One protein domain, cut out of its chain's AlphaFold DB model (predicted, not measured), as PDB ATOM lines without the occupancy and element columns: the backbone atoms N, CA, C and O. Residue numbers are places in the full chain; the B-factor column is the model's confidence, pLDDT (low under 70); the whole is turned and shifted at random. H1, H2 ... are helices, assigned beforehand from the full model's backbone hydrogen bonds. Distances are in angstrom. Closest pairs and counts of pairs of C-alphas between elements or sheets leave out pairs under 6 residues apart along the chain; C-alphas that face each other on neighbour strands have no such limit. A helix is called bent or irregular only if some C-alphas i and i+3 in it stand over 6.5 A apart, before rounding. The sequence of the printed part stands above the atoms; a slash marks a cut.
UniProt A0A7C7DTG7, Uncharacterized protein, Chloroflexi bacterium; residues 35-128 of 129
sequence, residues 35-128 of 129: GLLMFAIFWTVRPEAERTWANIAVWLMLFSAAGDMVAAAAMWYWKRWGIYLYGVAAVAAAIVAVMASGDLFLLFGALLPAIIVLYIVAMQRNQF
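Overview. This is residues 35 to 128 of the 129 residues of an uncharacterized protein of Chloroflexi bacterium (UniProt A0A7C7DTG7). Three long helices, H2, H3 and H4, run alternately one way and back again, with H3 between H2 and H4, and the short helix H1 packs on H2 and H3 along part of their length. It is an elongated helical body, well packed around H3, while H2 and H4 stay apart from each other. The printed part has 94 residues, with four named helices in the order H1, H2, H3, H4 and no named strand, and its class is all helix. It is compact, with a radius of gyration of the C-alphas of 13.9 A, and spans 47 by 25 by 16 A.

Arrangement. H1, residues 35 to 45, touches H2, residues 56 to 76, through residues 61 to 69 of H2 alone. Their closest C-alphas, those of Gly 35 and Ala 65, are 4.9 A apart, and the two form a hairpin at a shallow tilt of 19 degrees, opposite ways. H1 also touches H3, residues 81 to 101, through residues 93 to 101 of H3 alone, the closest C-alphas being those of Phe 42 and Ala 100 at 6.8 A. They run the same way at a shallow tilt of 12 degrees. H2 and H3 form a hairpin at a shallow tilt of 30 degrees, opposite ways, and touch with 37 pairs of C-alphas within 8 A, the closest being Ala 71 and Gly 82 at 4.2 A. H1, H2 and H3 make an up and down bundle, each helix running against the one before it. H3 is the hub, touching the three other helices. It forms a hairpin with H4, residues 105 to 123, opposite ways at a shallow tilt of 9 degrees; their closest C-alphas, those of Ala 94 and Ala 110, are 5.0 A apart. H1 and H4 are close but not clearly touching, with the C-alphas of Met 38 and Ala 110 at 7.4 A, and H2 and H4 are apart. Every O i to N i+4 pair is within hydrogen-bond range in H1, H2 and H3, and 13 of 15 in H4.

Along the chain. H1 begins at C-alpha 35, (174.311, 201.353, 166.822). H2 is 29.8 A long from first to last C-alpha, H3 30.3 A and H4 27.3 A. H3 begins at C-alpha 81, (177.628, 184.319, 162.684), and H4 ends at C-alpha 123, (191.874, 189.276, 160.355). H4 is only just irregular: C-alphas 110 and 113 are 6.7 A apart.

Size, cuts and confidence. The two C-alphas farthest apart, those of Ala 49 and Asn 126, are 47.0 A from each other. The printed part has no cut. The links H2 to H3 and H3 to H4 are tight, and the link H1 to H2, with 10 residues, is short. The mean pLDDT of the printed part is 83.0, and residue 49 is under 70.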
ATOM      1  N   GLY A  35     175.755 201.588 166.770       81.62
ATOM      2  CA  GLY A  35     174.311 201.353 166.822       81.62
ATOM      3  C   GLY A  35     173.579 202.439 167.619       81.62
ATOM      4  O   GLY A  35     172.552 202.956 167.178       81.62
ATOM      5  N   LEU A  36     174.151 202.860 168.755       86.25
ATOM      6  CA  LEU A  36     173.583 203.928 169.582       86.25
ATOM      7  C   LEU A  36     173.594 205.290 168.871       86.25
ATOM      8  O   LEU A  36     172.604 206.021 168.913       86.25
ATOM      9  N   LEU A  37     174.698 205.625 168.199       86.38
ATOM     10  CA  LEU A  37     174.839 206.859 167.432       86.38
ATOM     11  C   LEU A  37     173.840 206.902 166.275       86.38
ATOM     12  O   LEU A  37     173.148 207.902 166.111       86.38
ATOM     13  N   MET A  38     173.731 205.820 165.502       82.06
ATOM     14  CA  MET A  38     172.804 205.742 164.374       82.06
ATOM     15  C   MET A  38     171.358 205.877 164.850       82.06
ATOM     16  O   MET A  38     170.600 206.665 164.282       82.06
ATOM     17  N   PHE A  39     170.999 205.209 165.949       84.25
ATOM     18  CA  PHE A  39     169.692 205.366 166.583       84.25
ATOM     19  C   PHE A  39     169.420 206.819 167.009       84.25
ATOM     20  O   PHE A  39     168.358 207.364 166.702       84.25
ATOM     21  N   ALA A  40     170.387 207.478 167.655       84.62
ATOM     22  CA  ALA A  40     170.262 208.874 168.068       84.62
ATOM     23  C   ALA A  40     170.130 209.832 166.871       84.62
ATOM     24  O   ALA A  40     169.303 210.745 166.903       84.62
ATOM     25  N   ILE A  41     170.885 209.611 165.789       82.44
ATOM     26  CA  ILE A  41     170.775 210.390 164.545       82.44
ATOM     27  C   ILE A  41     169.383 210.217 163.944       82.44
ATOM     28  O   ILE A  41     168.721 211.202 163.631       82.44
ATOM     29  N   PHE A  42     168.889 208.984 163.837       81.56
ATOM     30  CA  PHE A  42     167.544 208.733 163.325       81.56
ATOM     31  C   PHE A  42     166.476 209.436 164.165       81.56
ATOM     32  O   PHE A  42     165.578 210.068 163.610       81.56
ATOM     33  N   TRP A  43     166.603 209.387 165.491       82.50
ATOM     34  CA  TRP A  43     165.661 210.043 166.389       82.50
ATOM     35  C   TRP A  43     165.761 211.570 166.380       82.50
ATOM     36  O   TRP A  43     164.791 212.229 166.713       82.50
ATOM     37  N   THR A  44     166.896 212.165 166.027       82.69
ATOM     38  CA  THR A  44     167.055 213.631 166.029       82.69
ATOM     39  C   THR A  44     166.770 214.259 164.667       82.69
ATOM     40  O   THR A  44     166.176 215.332 164.614       82.69
ATOM     41  N   VAL A  45     167.134 213.586 163.572       78.19
ATOM     42  CA  VAL A  45     167.047 214.129 162.205       78.19
ATOM     43  C   VAL A  45     165.677 213.897 161.560       78.19
ATOM     44  O   VAL A  45     165.215 214.749 160.804       78.19
ATOM     45  N   ARG A  46     164.987 212.782 161.846       73.62
ATOM     46  CA  ARG A  46     163.669 212.510 161.236       73.62
ATOM     47  C   ARG A  46     162.586 213.436 161.798       73.62
ATOM     48  O   ARG A  46     162.509 213.561 163.023       73.62
ATOM     49  N   PRO A  47     161.678 213.982 160.969       75.38
ATOM     50  CA  PRO A  47     160.491 214.698 161.439       75.38
ATOM     51  C   PRO A  47     159.590 213.805 162.302       75.38
ATOM     52  O   PRO A  47     159.447 212.616 162.022       75.38
ATOM     53  N   GLU A  48     158.931 214.367 163.320       74.38
ATOM     54  CA  GLU A  48     158.057 213.603 164.231       74.38
ATOM     55  C   GLU A  48     156.921 212.870 163.503       74.38
ATOM     56  O   GLU A  48     156.595 211.740 163.858       74.38
ATOM     57  N   ALA A  49     156.392 213.462 162.428       69.50
ATOM     58  CA  ALA A  49     155.357 212.862 161.583       69.50
ATOM     59  C   ALA A  49     155.785 211.526 160.943       69.50
ATOM     60  O   ALA A  49     154.943 210.695 160.613       69.50
ATOM     61  N   GLU A  50     157.091 211.296 160.790       70.44
ATOM     62  CA  GLU A  50     157.637 210.061 160.230       70.44
ATOM     63  C   GLU A  50     158.126 209.073 161.296       70.44
ATOM     64  O   GLU A  50     158.408 207.919 160.966       70.44
ATOM     65  N   ARG A  51     158.176 209.471 162.576       73.94
ATOM     66  CA  ARG A  51     158.506 208.598 163.721       73.94
ATOM     67  C   ARG A  51     157.283 207.809 164.197       73.94
ATOM     68  O   ARG A  51     157.043 207.653 165.391       73.94
ATOM     69  N   THR A  52     156.480 207.329 163.258       81.06
ATOM     70  CA  THR A  52     155.296 206.527 163.558       81.06
ATOM     71  C   THR A  52     155.642 205.047 163.490       81.06
ATOM     72  O   THR A  52     156.463 204.616 162.682       81.06
ATOM     73  N   TRP A  53     154.968 204.231 164.300       80.69
ATOM     74  CA  TRP A  53     155.125 202.772 164.274       80.69
ATOM     75  C   TRP A  53     154.690 202.129 162.946       80.69
ATOM     76  O   TRP A  53     155.006 200.969 162.696       80.69
ATOM     77  N   ALA A  54     153.987 202.872 162.085       83.19
ATOM     78  CA  ALA A  54     153.652 202.446 160.730       83.19
ATOM     79  C   ALA A  54     154.829 202.596 159.745       83.19
ATOM     80  O   ALA A  54     154.808 201.996 158.671       83.19
ATOM     81  N   ASN A  55     155.860 203.380 160.085       83.06
ATOM     82  CA  ASN A  55     157.001 203.608 159.208       83.06
ATOM     83  C   ASN A  55     158.005 202.451 159.293       83.06
ATOM     84  O   ASN A  55     158.579 202.162 160.346       83.06
ATOM     85  N   ILE A  56     158.281 201.828 158.150       84.81
ATOM     86  CA  ILE A  56     159.220 200.710 158.052       84.81
ATOM     87  C   ILE A  56     160.655 201.095 158.442       84.81
ATOM     88  O   ILE A  56     161.392 200.252 158.945       84.81
ATOM     89  N   ALA A  57     161.044 202.364 158.282       84.12
ATOM     90  CA  ALA A  57     162.373 202.842 158.656       84.12
ATOM     91  C   ALA A  57     162.615 202.781 160.175       84.12
ATOM     92  O   ALA A  57     163.739 202.517 160.599       84.12
ATOM     93  N   VAL A  58     161.565 202.971 160.989       85.94
ATOM     94  CA  VAL A  58     161.638 202.826 162.454       85.94
ATOM     95  C   VAL A  58     161.960 201.378 162.809       85.94
ATOM     96  O   VAL A  58     162.882 201.122 163.578       85.94
ATOM     97  N   TRP A  59     161.251 200.428 162.196       87.75
ATOM     98  CA  TRP A  59     161.486 199.002 162.413       87.75
ATOM     99  C   TRP A  59     162.870 198.570 161.941       87.75
ATOM    100  O   TRP A  59     163.581 197.912 162.693       87.75
ATOM    101  N   LEU A  60     163.286 198.979 160.741       87.50
ATOM    102  CA  LEU A  60     164.628 198.710 160.219       87.50
ATOM    103  C   LEU A  60     165.719 199.238 161.154       87.50
ATOM    104  O   LEU A  60     166.672 198.513 161.426       87.50
ATOM    105  N   MET A  61     165.566 200.452 161.688       88.06
ATOM    106  CA  MET A  61     166.519 201.001 162.651       88.06
ATOM    107  C   MET A  61     166.538 200.193 163.951       88.06
ATOM    108  O   MET A  61     167.605 199.863 164.460       88.06
ATOM    109  N   LEU A  62     165.366 199.840 164.477       87.94
ATOM    110  CA  LEU A  62     165.253 199.097 165.731       87.94
ATOM    111  C   LEU A  62     165.863 197.693 165.606       87.94
ATOM    112  O   LEU A  62     166.632 197.270 166.470       87.94
ATOM    113  N   PHE A  63     165.583 196.998 164.500       89.69
ATOM    114  CA  PHE A  63     166.182 195.703 164.189       89.69
ATOM    115  C   PHE A  63     167.679 195.807 163.913       89.69
ATOM    116  O   PHE A  63     168.420 194.923 164.334       89.69
ATOM    117  N   SER A  64     168.137 196.873 163.257       87.94
ATOM    118  CA  SER A  64     169.562 197.120 163.041       87.94
ATOM    119  C   SER A  64     170.299 197.315 164.363       87.94
ATOM    120  O   SER A  64     171.276 196.622 164.619       87.94
ATOM    121  N   ALA A  65     169.803 198.193 165.237       86.69
ATOM    122  CA  ALA A  65     170.422 198.460 166.533       86.69
ATOM    123  C   ALA A  65     170.432 197.208 167.428       86.69
ATOM    124  O   ALA A  65     171.446 196.885 168.050       86.69
ATOM    125  N   ALA A  66     169.329 196.450 167.453       88.50
ATOM    126  CA  ALA A  66     169.287 195.158 168.135       88.50
ATOM    127  C   ALA A  66     170.273 194.155 167.510       88.50
ATOM    128  O   ALA A  66     170.960 193.429 168.229       88.50
ATOM    129  N   GLY A  67     170.378 194.144 166.180       89.12
ATOM    130  CA  GLY A  67     171.334 193.346 165.421       89.12
ATOM    131  C   GLY A  67     172.778 193.648 165.808       89.12
ATOM    132  O   GLY A  67     173.524 192.713 166.077       89.12
ATOM    133  N   ASP A  68     173.150 194.921 165.939       86.88
ATOM    134  CA  ASP A  68     174.486 195.341 166.376       86.88
ATOM    135  C   ASP A  68     174.799 194.863 167.799       86.88
ATOM    136  O   ASP A  68     175.881 194.331 168.056       86.88
ATOM    137  N   MET A  69     173.839 194.962 168.725       87.19
ATOM    138  CA  MET A  69     174.002 194.460 170.096       87.19
ATOM    139  C   MET A  69     174.187 192.939 170.134       87.19
ATOM    140  O   MET A  69     175.093 192.430 170.800       87.19
ATOM    141  N   VAL A  70     173.344 192.204 169.403       90.31
ATOM    142  CA  VAL A  70     173.430 190.742 169.310       90.31
ATOM    143  C   VAL A  70     174.721 190.329 168.613       90.31
ATOM    144  O   VAL A  70     175.359 189.363 169.028       90.31
ATOM    145  N   ALA A  71     175.154 191.073 167.600       86.69
ATOM    146  CA  ALA A  71     176.389 190.818 166.886       86.69
ATOM    147  C   ALA A  71     177.611 191.049 167.776       86.69
ATOM    148  O   ALA A  71     178.504 190.201 167.812       86.69
ATOM    149  N   ALA A  72     177.630 192.138 168.551       86.31
ATOM    150  CA  ALA A  72     178.663 192.395 169.546       86.31
ATOM    151  C   ALA A  72     178.714 191.273 170.596       86.31
ATOM    152  O   ALA A  72     179.787 190.737 170.878       86.31
ATOM    153  N   ALA A  73     177.563 190.839 171.118       86.62
ATOM    154  CA  ALA A  73     177.497 189.718 172.052       86.62
ATOM    155  C   ALA A  73     177.996 188.409 171.412       86.62
ATOM    156  O   ALA A  73     178.839 187.714 171.978       86.62
ATOM    157  N   ALA A  74     177.547 188.083 170.200       85.94
ATOM    158  CA  ALA A  74     177.980 186.896 169.468       85.94
ATOM    159  C   ALA A  74     179.495 186.910 169.208       85.94
ATOM    160  O   ALA A  74     180.168 185.895 169.405       85.94
ATOM    161  N   MET A  75     180.053 188.064 168.837       84.38
ATOM    162  CA  MET A  75     181.490 188.240 168.641       84.38
ATOM    163  C   MET A  75     182.274 188.155 169.957       84.38
ATOM    164  O   MET A  75     183.361 187.582 169.976       84.38
ATOM    165  N   TRP A  76     181.708 188.609 171.079       85.00
ATOM    166  CA  TRP A  76     182.288 188.417 172.415       85.00
ATOM    167  C   TRP A  76     182.398 186.938 172.814       85.00
ATOM    168  O   TRP A  76     183.360 186.532 173.480       85.00
ATOM    169  N   TYR A  77     181.434 186.124 172.374       84.75
ATOM    170  CA  TYR A  77     181.439 184.665 172.508       84.75
ATOM    171  C   TYR A  77     182.158 183.942 171.356       84.75
ATOM    172  O   TYR A  77     182.076 182.717 171.259       84.75
ATOM    173  N   TRP A  78     182.901 184.671 170.513       81.62
ATOM    174  CA  TRP A  78     183.684 184.133 169.396       81.62
ATOM    175  C   TRP A  78     182.859 183.369 168.354       81.62
ATOM    176  O   TRP A  78     183.349 182.414 167.754       81.62
ATOM    177  N   LYS A  79     181.610 183.770 168.109       85.00
ATOM    178  CA  LYS A  79     180.751 183.137 167.103       85.00
ATOM    179  C   LYS A  79     180.844 183.845 165.754       85.00
ATOM    180  O   LYS A  79     180.572 185.041 165.660       85.00
ATOM    181  N   ARG A  80     181.172 183.101 164.689       83.25
ATOM    182  CA  ARG A  80     181.333 183.637 163.320       83.25
ATOM    183  C   ARG A  80     180.069 184.284 162.774       83.25
ATOM    184  O   ARG A  80     180.157 185.238 162.009       83.25
ATOM    185  N   TRP A  81     178.899 183.786 163.170       86.12
ATOM    186  CA  TRP A  81     177.628 184.319 162.684       86.12
ATOM    187  C   TRP A  81     177.372 185.767 163.123       86.12
ATOM    188  O   TRP A  81     176.697 186.498 162.404       86.12
ATOM    189  N   GLY A  82     177.987 186.214 164.226       83.81
ATOM    190  CA  GLY A  82     177.924 187.610 164.665       83.81
ATOM    191  C   GLY A  82     178.516 188.586 163.645       83.81
ATOM    192  O   GLY A  82     178.021 189.696 163.506       83.81
ATOM    193  N   ILE A  83     179.513 188.154 162.867       85.38
ATOM    194  CA  ILE A  83     180.138 188.967 161.812       85.38
ATOM    195  C   ILE A  83     179.130 189.251 160.696       85.38
ATOM    196  O   ILE A  83     178.986 190.388 160.250       85.38
ATOM    197  N   TYR A  84     178.417 188.212 160.252       88.06
ATOM    198  CA  TYR A  84     177.405 188.343 159.207       88.06
ATOM    199  C   TYR A  84     176.222 189.178 159.694       88.06
ATOM    200  O   TYR A  84     175.750 190.036 158.954       88.06
ATOM    201  N   LEU A  85     175.794 188.977 160.946       88.81
ATOM    202  CA  LEU A  85     174.725 189.772 161.540       88.81
ATOM    203  C   LEU A  85     175.096 191.257 161.596       88.81
ATOM    204  O   LEU A  85     174.293 192.084 161.181       88.81
ATOM    205  N   TYR A  86     176.318 191.581 162.032       87.50
ATOM    206  CA  TYR A  86     176.803 192.960 162.056       87.50
ATOM    207  C   TYR A  86     176.846 193.580 160.659       87.50
ATOM    208  O   TYR A  86     176.400 194.702 160.468       87.50
ATOM    209  N   GLY A  87     177.336 192.844 159.657       87.06
ATOM    210  CA  GLY A  87     177.354 193.335 158.279       87.06
ATOM    211  C   GLY A  87     175.952 193.646 157.749       87.06
ATOM    212  O   GLY A  87     175.741 194.695 157.148       87.06
ATOM    213  N   VAL A  88     174.980 192.765 158.004       89.69
ATOM    214  CA  VAL A  88     173.580 192.977 157.600       89.69
ATOM    215  C   VAL A  88     172.956 194.155 158.351       89.69
ATOM    216  O   VAL A  88     172.297 194.983 157.725       89.69
ATOM    217  N   ALA A  89     173.193 194.263 159.661       88.25
ATOM    218  CA  ALA A  89     172.728 195.383 160.474       88.25
ATOM    219  C   ALA A  89     173.317 196.710 159.970       88.25
ATOM    220  O   ALA A  89     172.571 197.620 159.631       88.25
ATOM    221  N   ALA A  90     174.630 196.790 159.761       88.19
ATOM    222  CA  ALA A  90     175.278 197.987 159.234       88.19
ATOM    223  C   ALA A  90     174.721 198.431 157.870       88.19
ATOM    224  O   ALA A  90     174.532 199.624 157.632       88.19
ATOM    225  N   VAL A  91     174.414 197.486 156.972       89.56
ATOM    226  CA  VAL A  91     173.762 197.800 155.691       89.56
ATOM    227  C   VAL A  91     172.344 198.329 155.912       89.56
ATOM    228  O   VAL A  91     171.965 199.321 155.292       89.56
ATOM    229  N   ALA A  92     171.569 197.719 156.813       89.25
ATOM    230  CA  ALA A  92     170.243 198.213 157.174       89.25
ATOM    231  C   ALA A  92     170.308 199.638 157.756       89.25
ATOM    232  O   ALA A  92     169.568 200.511 157.298       89.25
ATOM    233  N   ALA A  93     171.231 199.910 158.684       85.12
ATOM    234  CA  ALA A  93     171.473 201.246 159.223       85.12
ATOM    235  C   ALA A  93     171.870 202.250 158.131       85.12
ATOM    236  O   ALA A  93     171.366 203.372 158.125       85.12
ATOM    237  N   ALA A  94     172.727 201.856 157.184       86.38
ATOM    238  CA  ALA A  94     173.130 202.707 156.068       86.38
ATOM    239  C   ALA A  94     171.950 203.054 155.147       86.38
ATOM    240  O   ALA A  94     171.776 204.218 154.787       86.38
ATOM    241  N   ILE A  95     171.101 202.075 154.814       86.88
ATOM    242  CA  ILE A  95     169.871 202.304 154.040       86.88
ATOM    243  C   ILE A  95     168.964 203.286 154.784       86.88
ATOM    244  O   ILE A  95     168.499 204.263 154.197       86.88
ATOM    245  N   VAL A  96     168.747 203.069 156.083       84.69
ATOM    246  CA  VAL A  96     167.913 203.960 156.899       84.69
ATOM    247  C   VAL A  96     168.495 205.369 156.962       84.69
ATOM    248  O   VAL A  96     167.729 206.327 156.868       84.69
ATOM    249  N   ALA A  97     169.815 205.509 157.090       81.25
ATOM    250  CA  ALA A  97     170.484 206.804 157.119       81.25
ATOM    251  C   ALA A  97     170.241 207.586 155.824       81.25
ATOM    252  O   ALA A  97     169.786 208.724 155.889       81.25
ATOM    253  N   VAL A  98     170.423 206.949 154.663       83.38
ATOM    254  CA  VAL A  98     170.139 207.564 153.355       83.38
ATOM    255  C   VAL A  98     168.664 207.926 153.224       83.38
ATOM    256  O   VAL A  98     168.335 209.023 152.785       83.38
ATOM    257  N   MET A  99     167.756 207.038 153.640       81.69
ATOM    258  CA  MET A  99     166.318 207.316 153.607       81.69
ATOM    259  C   MET A  99     165.897 208.439 154.562       81.69
ATOM    260  O   MET A  99     164.838 209.024 154.365       81.69
ATOM    261  N   ALA A 100     166.653 208.678 155.637       74.88
ATOM    262  CA  ALA A 100     166.338 209.678 156.650       74.88
ATOM    263  C   ALA A 100     166.900 211.062 156.311       74.88
ATOM    264  O   ALA A 100     166.236 212.054 156.591       74.88
ATOM    265  N   SER A 101     168.102 211.138 155.736       74.25
ATOM    266  CA  SER A 101     168.761 212.412 155.430       74.25
ATOM    267  C   SER A 101     168.697 212.817 153.962       74.25
ATOM    268  O   SER A 101     168.906 213.986 153.657       74.25
ATOM    269  N   GLY A 102     168.480 211.866 153.046       74.81
ATOM    270  CA  GLY A 102     168.685 212.074 151.610       74.81
ATOM    271  C   GLY A 102     170.152 212.301 151.217       74.81
ATOM    272  O   GLY A 102     170.432 212.558 150.049       74.81
ATOM    273  N   ASP A 103     171.085 212.202 152.167       78.00
ATOM    274  CA  ASP A 103     172.497 212.533 151.990       78.00
ATOM    275  C   ASP A 103     173.370 211.273 152.020       78.00
ATOM    276  O   ASP A 103     173.398 210.516 152.997       78.00
ATOM    277  N   LEU A 104     174.135 211.082 150.945       79.56
ATOM    278  CA  LEU A 104     175.105 210.000 150.798       79.56
ATOM    279  C   LEU A 104     176.292 210.141 151.758       79.56
ATOM    280  O   LEU A 104     176.969 209.154 152.032       79.56
ATOM    281  N   PHE A 105     176.555 211.325 152.311       78.88
ATOM    282  CA  PHE A 105     177.621 211.502 153.293       78.88
ATOM    283  C   PHE A 105     177.378 210.670 154.563       78.88
ATOM    284  O   PHE A 105     178.301 210.041 155.088       78.88
ATOM    285  N   LEU A 106     176.122 210.564 155.016       75.62
ATOM    286  CA  LEU A 106     175.771 209.734 156.175       75.62
ATOM    287  C   LEU A 106     175.910 208.233 155.900       75.62
ATOM    288  O   LEU A 106     176.111 207.462 156.837       75.62
ATOM    289  N   LEU A 107     175.883 207.815 154.632       80.12
ATOM    290  CA  LEU A 107     176.172 206.437 154.231       80.12
ATOM    291  C   LEU A 107     177.621 206.074 154.586       80.12
ATOM    292  O   LEU A 107     177.869 205.005 155.144       80.12
ATOM    293  N   PHE A 108     178.579 206.975 154.349       81.75
ATOM    294  CA  PHE A 108     179.964 206.760 154.775       81.75
ATOM    295  C   PHE A 108     180.078 206.716 156.300       81.75
ATOM    296  O   PHE A 108     180.758 205.840 156.827       81.75
ATOM    297  N   GLY A 109     179.363 207.588 157.018       79.31
ATOM    298  CA  GLY A 109     179.285 207.528 158.483       79.31
ATOM    299  C   GLY A 109     178.735 206.195 159.012       79.31
ATOM    300  O   GLY A 109     179.216 205.698 160.028       79.31
ATOM    301  N   ALA A 110     177.785 205.592 158.291       81.44
ATOM    302  CA  ALA A 110     177.204 204.285 158.588       81.44
ATOM    303  C   ALA A 110     178.174 203.124 158.304       81.44
ATOM    304  O   ALA A 110     178.414 202.260 159.143       81.44
ATOM    305  N   LEU A 111     178.758 203.092 157.104       85.94
ATOM    306  CA  LEU A 111     179.507 201.927 156.633       85.94
ATOM    307  C   LEU A 111     180.969 201.915 157.066       85.94
ATOM    308  O   LEU A 111     181.540 200.841 157.228       85.94
ATOM    309  N   LEU A 112     181.608 203.068 157.247       86.56
ATOM    310  CA  LEU A 112     183.047 203.131 157.518       86.56
ATOM    311  C   LEU A 112     183.414 202.460 158.863       86.56
ATOM    312  O   LEU A 112     184.312 201.610 158.862       86.56
ATOM    313  N   PRO A 113     182.695 202.701 159.981       83.44
ATOM    314  CA  PRO A 113     182.903 201.957 161.227       83.44
ATOM    315  C   PRO A 113     182.648 200.457 161.051       83.44
ATOM    316  O   PRO A 113     183.389 199.629 161.587       83.44
ATOM    317  N   ALA A 114     181.635 200.098 160.258       86.75
ATOM    318  CA  ALA A 114     181.317 198.710 159.971       86.75
ATOM    319  C   ALA A 114     182.442 197.995 159.222       86.75
ATOM    320  O   ALA A 114     182.864 196.917 159.633       86.75
ATOM    321  N   ILE A 115     182.994 198.627 158.188       87.50
ATOM    322  CA  ILE A 115     184.111 198.098 157.405       87.50
ATOM    323  C   ILE A 115     185.353 197.912 158.283       87.50
ATOM    324  O   ILE A 115     185.978 196.855 158.218       87.50
ATOM    325  N   ILE A 116     185.696 198.890 159.132       85.06
ATOM    326  CA  ILE A 116     186.857 198.795 160.036       85.06
ATOM    327  C   ILE A 116     186.712 197.595 160.974       85.06
ATOM    328  O   ILE A 116     187.623 196.774 161.091       85.06
ATOM    329  N   VAL A 117     185.561 197.473 161.633       84.25
ATOM    330  CA  VAL A 117     185.287 196.375 162.564       84.25
ATOM    331  C   VAL A 117     185.305 195.032 161.836       84.25
ATOM    332  O   VAL A 117     185.970 194.101 162.291       84.25
ATOM    333  N   LEU A 118     184.635 194.930 160.685       85.50
ATOM    334  CA  LEU A 118     184.619 193.713 159.877       85.50
ATOM    335  C   LEU A 118     186.026 193.318 159.430       85.50
ATOM    336  O   LEU A 118     186.353 192.136 159.464       85.50
ATOM    337  N   TYR A 119     186.877 194.281 159.074       85.75
ATOM    338  CA  TYR A 119     188.269 194.032 158.714       85.75
ATOM    339  C   TYR A 119     189.081 193.476 159.893       85.75
ATOM    340  O   TYR A 119     189.738 192.441 159.755       85.75
ATOM    341  N   ILE A 120     188.989 194.102 161.073       81.88
ATOM    342  CA  ILE A 120     189.675 193.640 162.294       81.88
ATOM    343  C   ILE A 120     189.237 192.214 162.642       81.88
ATOM    344  O   ILE A 120     190.066 191.344 162.924       81.88
ATOM    345  N   VAL A 121     187.932 191.959 162.595       79.38
ATOM    346  CA  VAL A 121     187.367 190.657 162.945       79.38
ATOM    347  C   VAL A 121     187.693 189.601 161.881       79.38
ATOM    348  O   VAL A 121     188.025 188.468 162.229       79.38
ATOM    349  N   ALA A 122     187.699 189.962 160.595       79.75
ATOM    350  CA  ALA A 122     188.122 189.081 159.508       79.75
ATOM    351  C   ALA A 122     189.599 188.678 159.633       79.75
ATOM    352  O   ALA A 122     189.938 187.516 159.399       79.75
ATOM    353  N   MET A 123     190.469 189.588 160.078       79.25
ATOM    354  CA  MET A 123     191.874 189.276 160.355       79.25
ATOM    355  C   MET A 123     192.030 188.280 161.518       79.25
ATOM    356  O   MET A 123     192.967 187.484 161.541       79.25
ATOM    357  N   GLN A 124     191.072 188.262 162.448       77.19
ATOM    358  CA  GLN A 124     191.013 187.314 163.564       77.19
ATOM    359  C   GLN A 124     190.077 186.120 163.303       77.19
ATOM    360  O   GLN A 124     189.835 185.332 164.217       77.19
ATOM    361  N   ARG A 125     189.587 185.917 162.067       73.56
ATOM    362  CA  ARG A 125     188.560 184.910 161.720       73.56
ATOM    363  C   ARG A 125     188.903 183.489 162.170       73.56
ATOM    364  O   ARG A 125     188.005 182.734 162.536       73.56
ATOM    365  N   ASN A 126     190.188 183.137 162.201       76.12
ATOM    366  CA  ASN A 126     190.666 181.826 162.653       76.12
ATOM    367  C   ASN A 126     190.404 181.552 164.148       76.12
ATOM    368  O   ASN A 126     190.483 180.402 164.568       76.12
ATOM    369  N   GLN A 127     190.096 182.580 164.949       73.75
ATOM    370  CA  GLN A 127     189.755 182.447 166.372       73.75
ATOM    371  C   GLN A 127     188.251 182.266 166.628       73.75
ATOM    372  O   GLN A 127     187.862 181.858 167.724       73.75
ATOM    373  N   PHE A 128     187.413 182.566 165.633       75.25
ATOM    374  CA  PHE A 128     185.963 182.429 165.729       75.25
ATOM    375  C   PHE A 128     185.535 181.012 165.333       75.25
ATOM    376  O   PHE A 128     186.153 180.400 164.457       75.25
TER     377      PHE A 128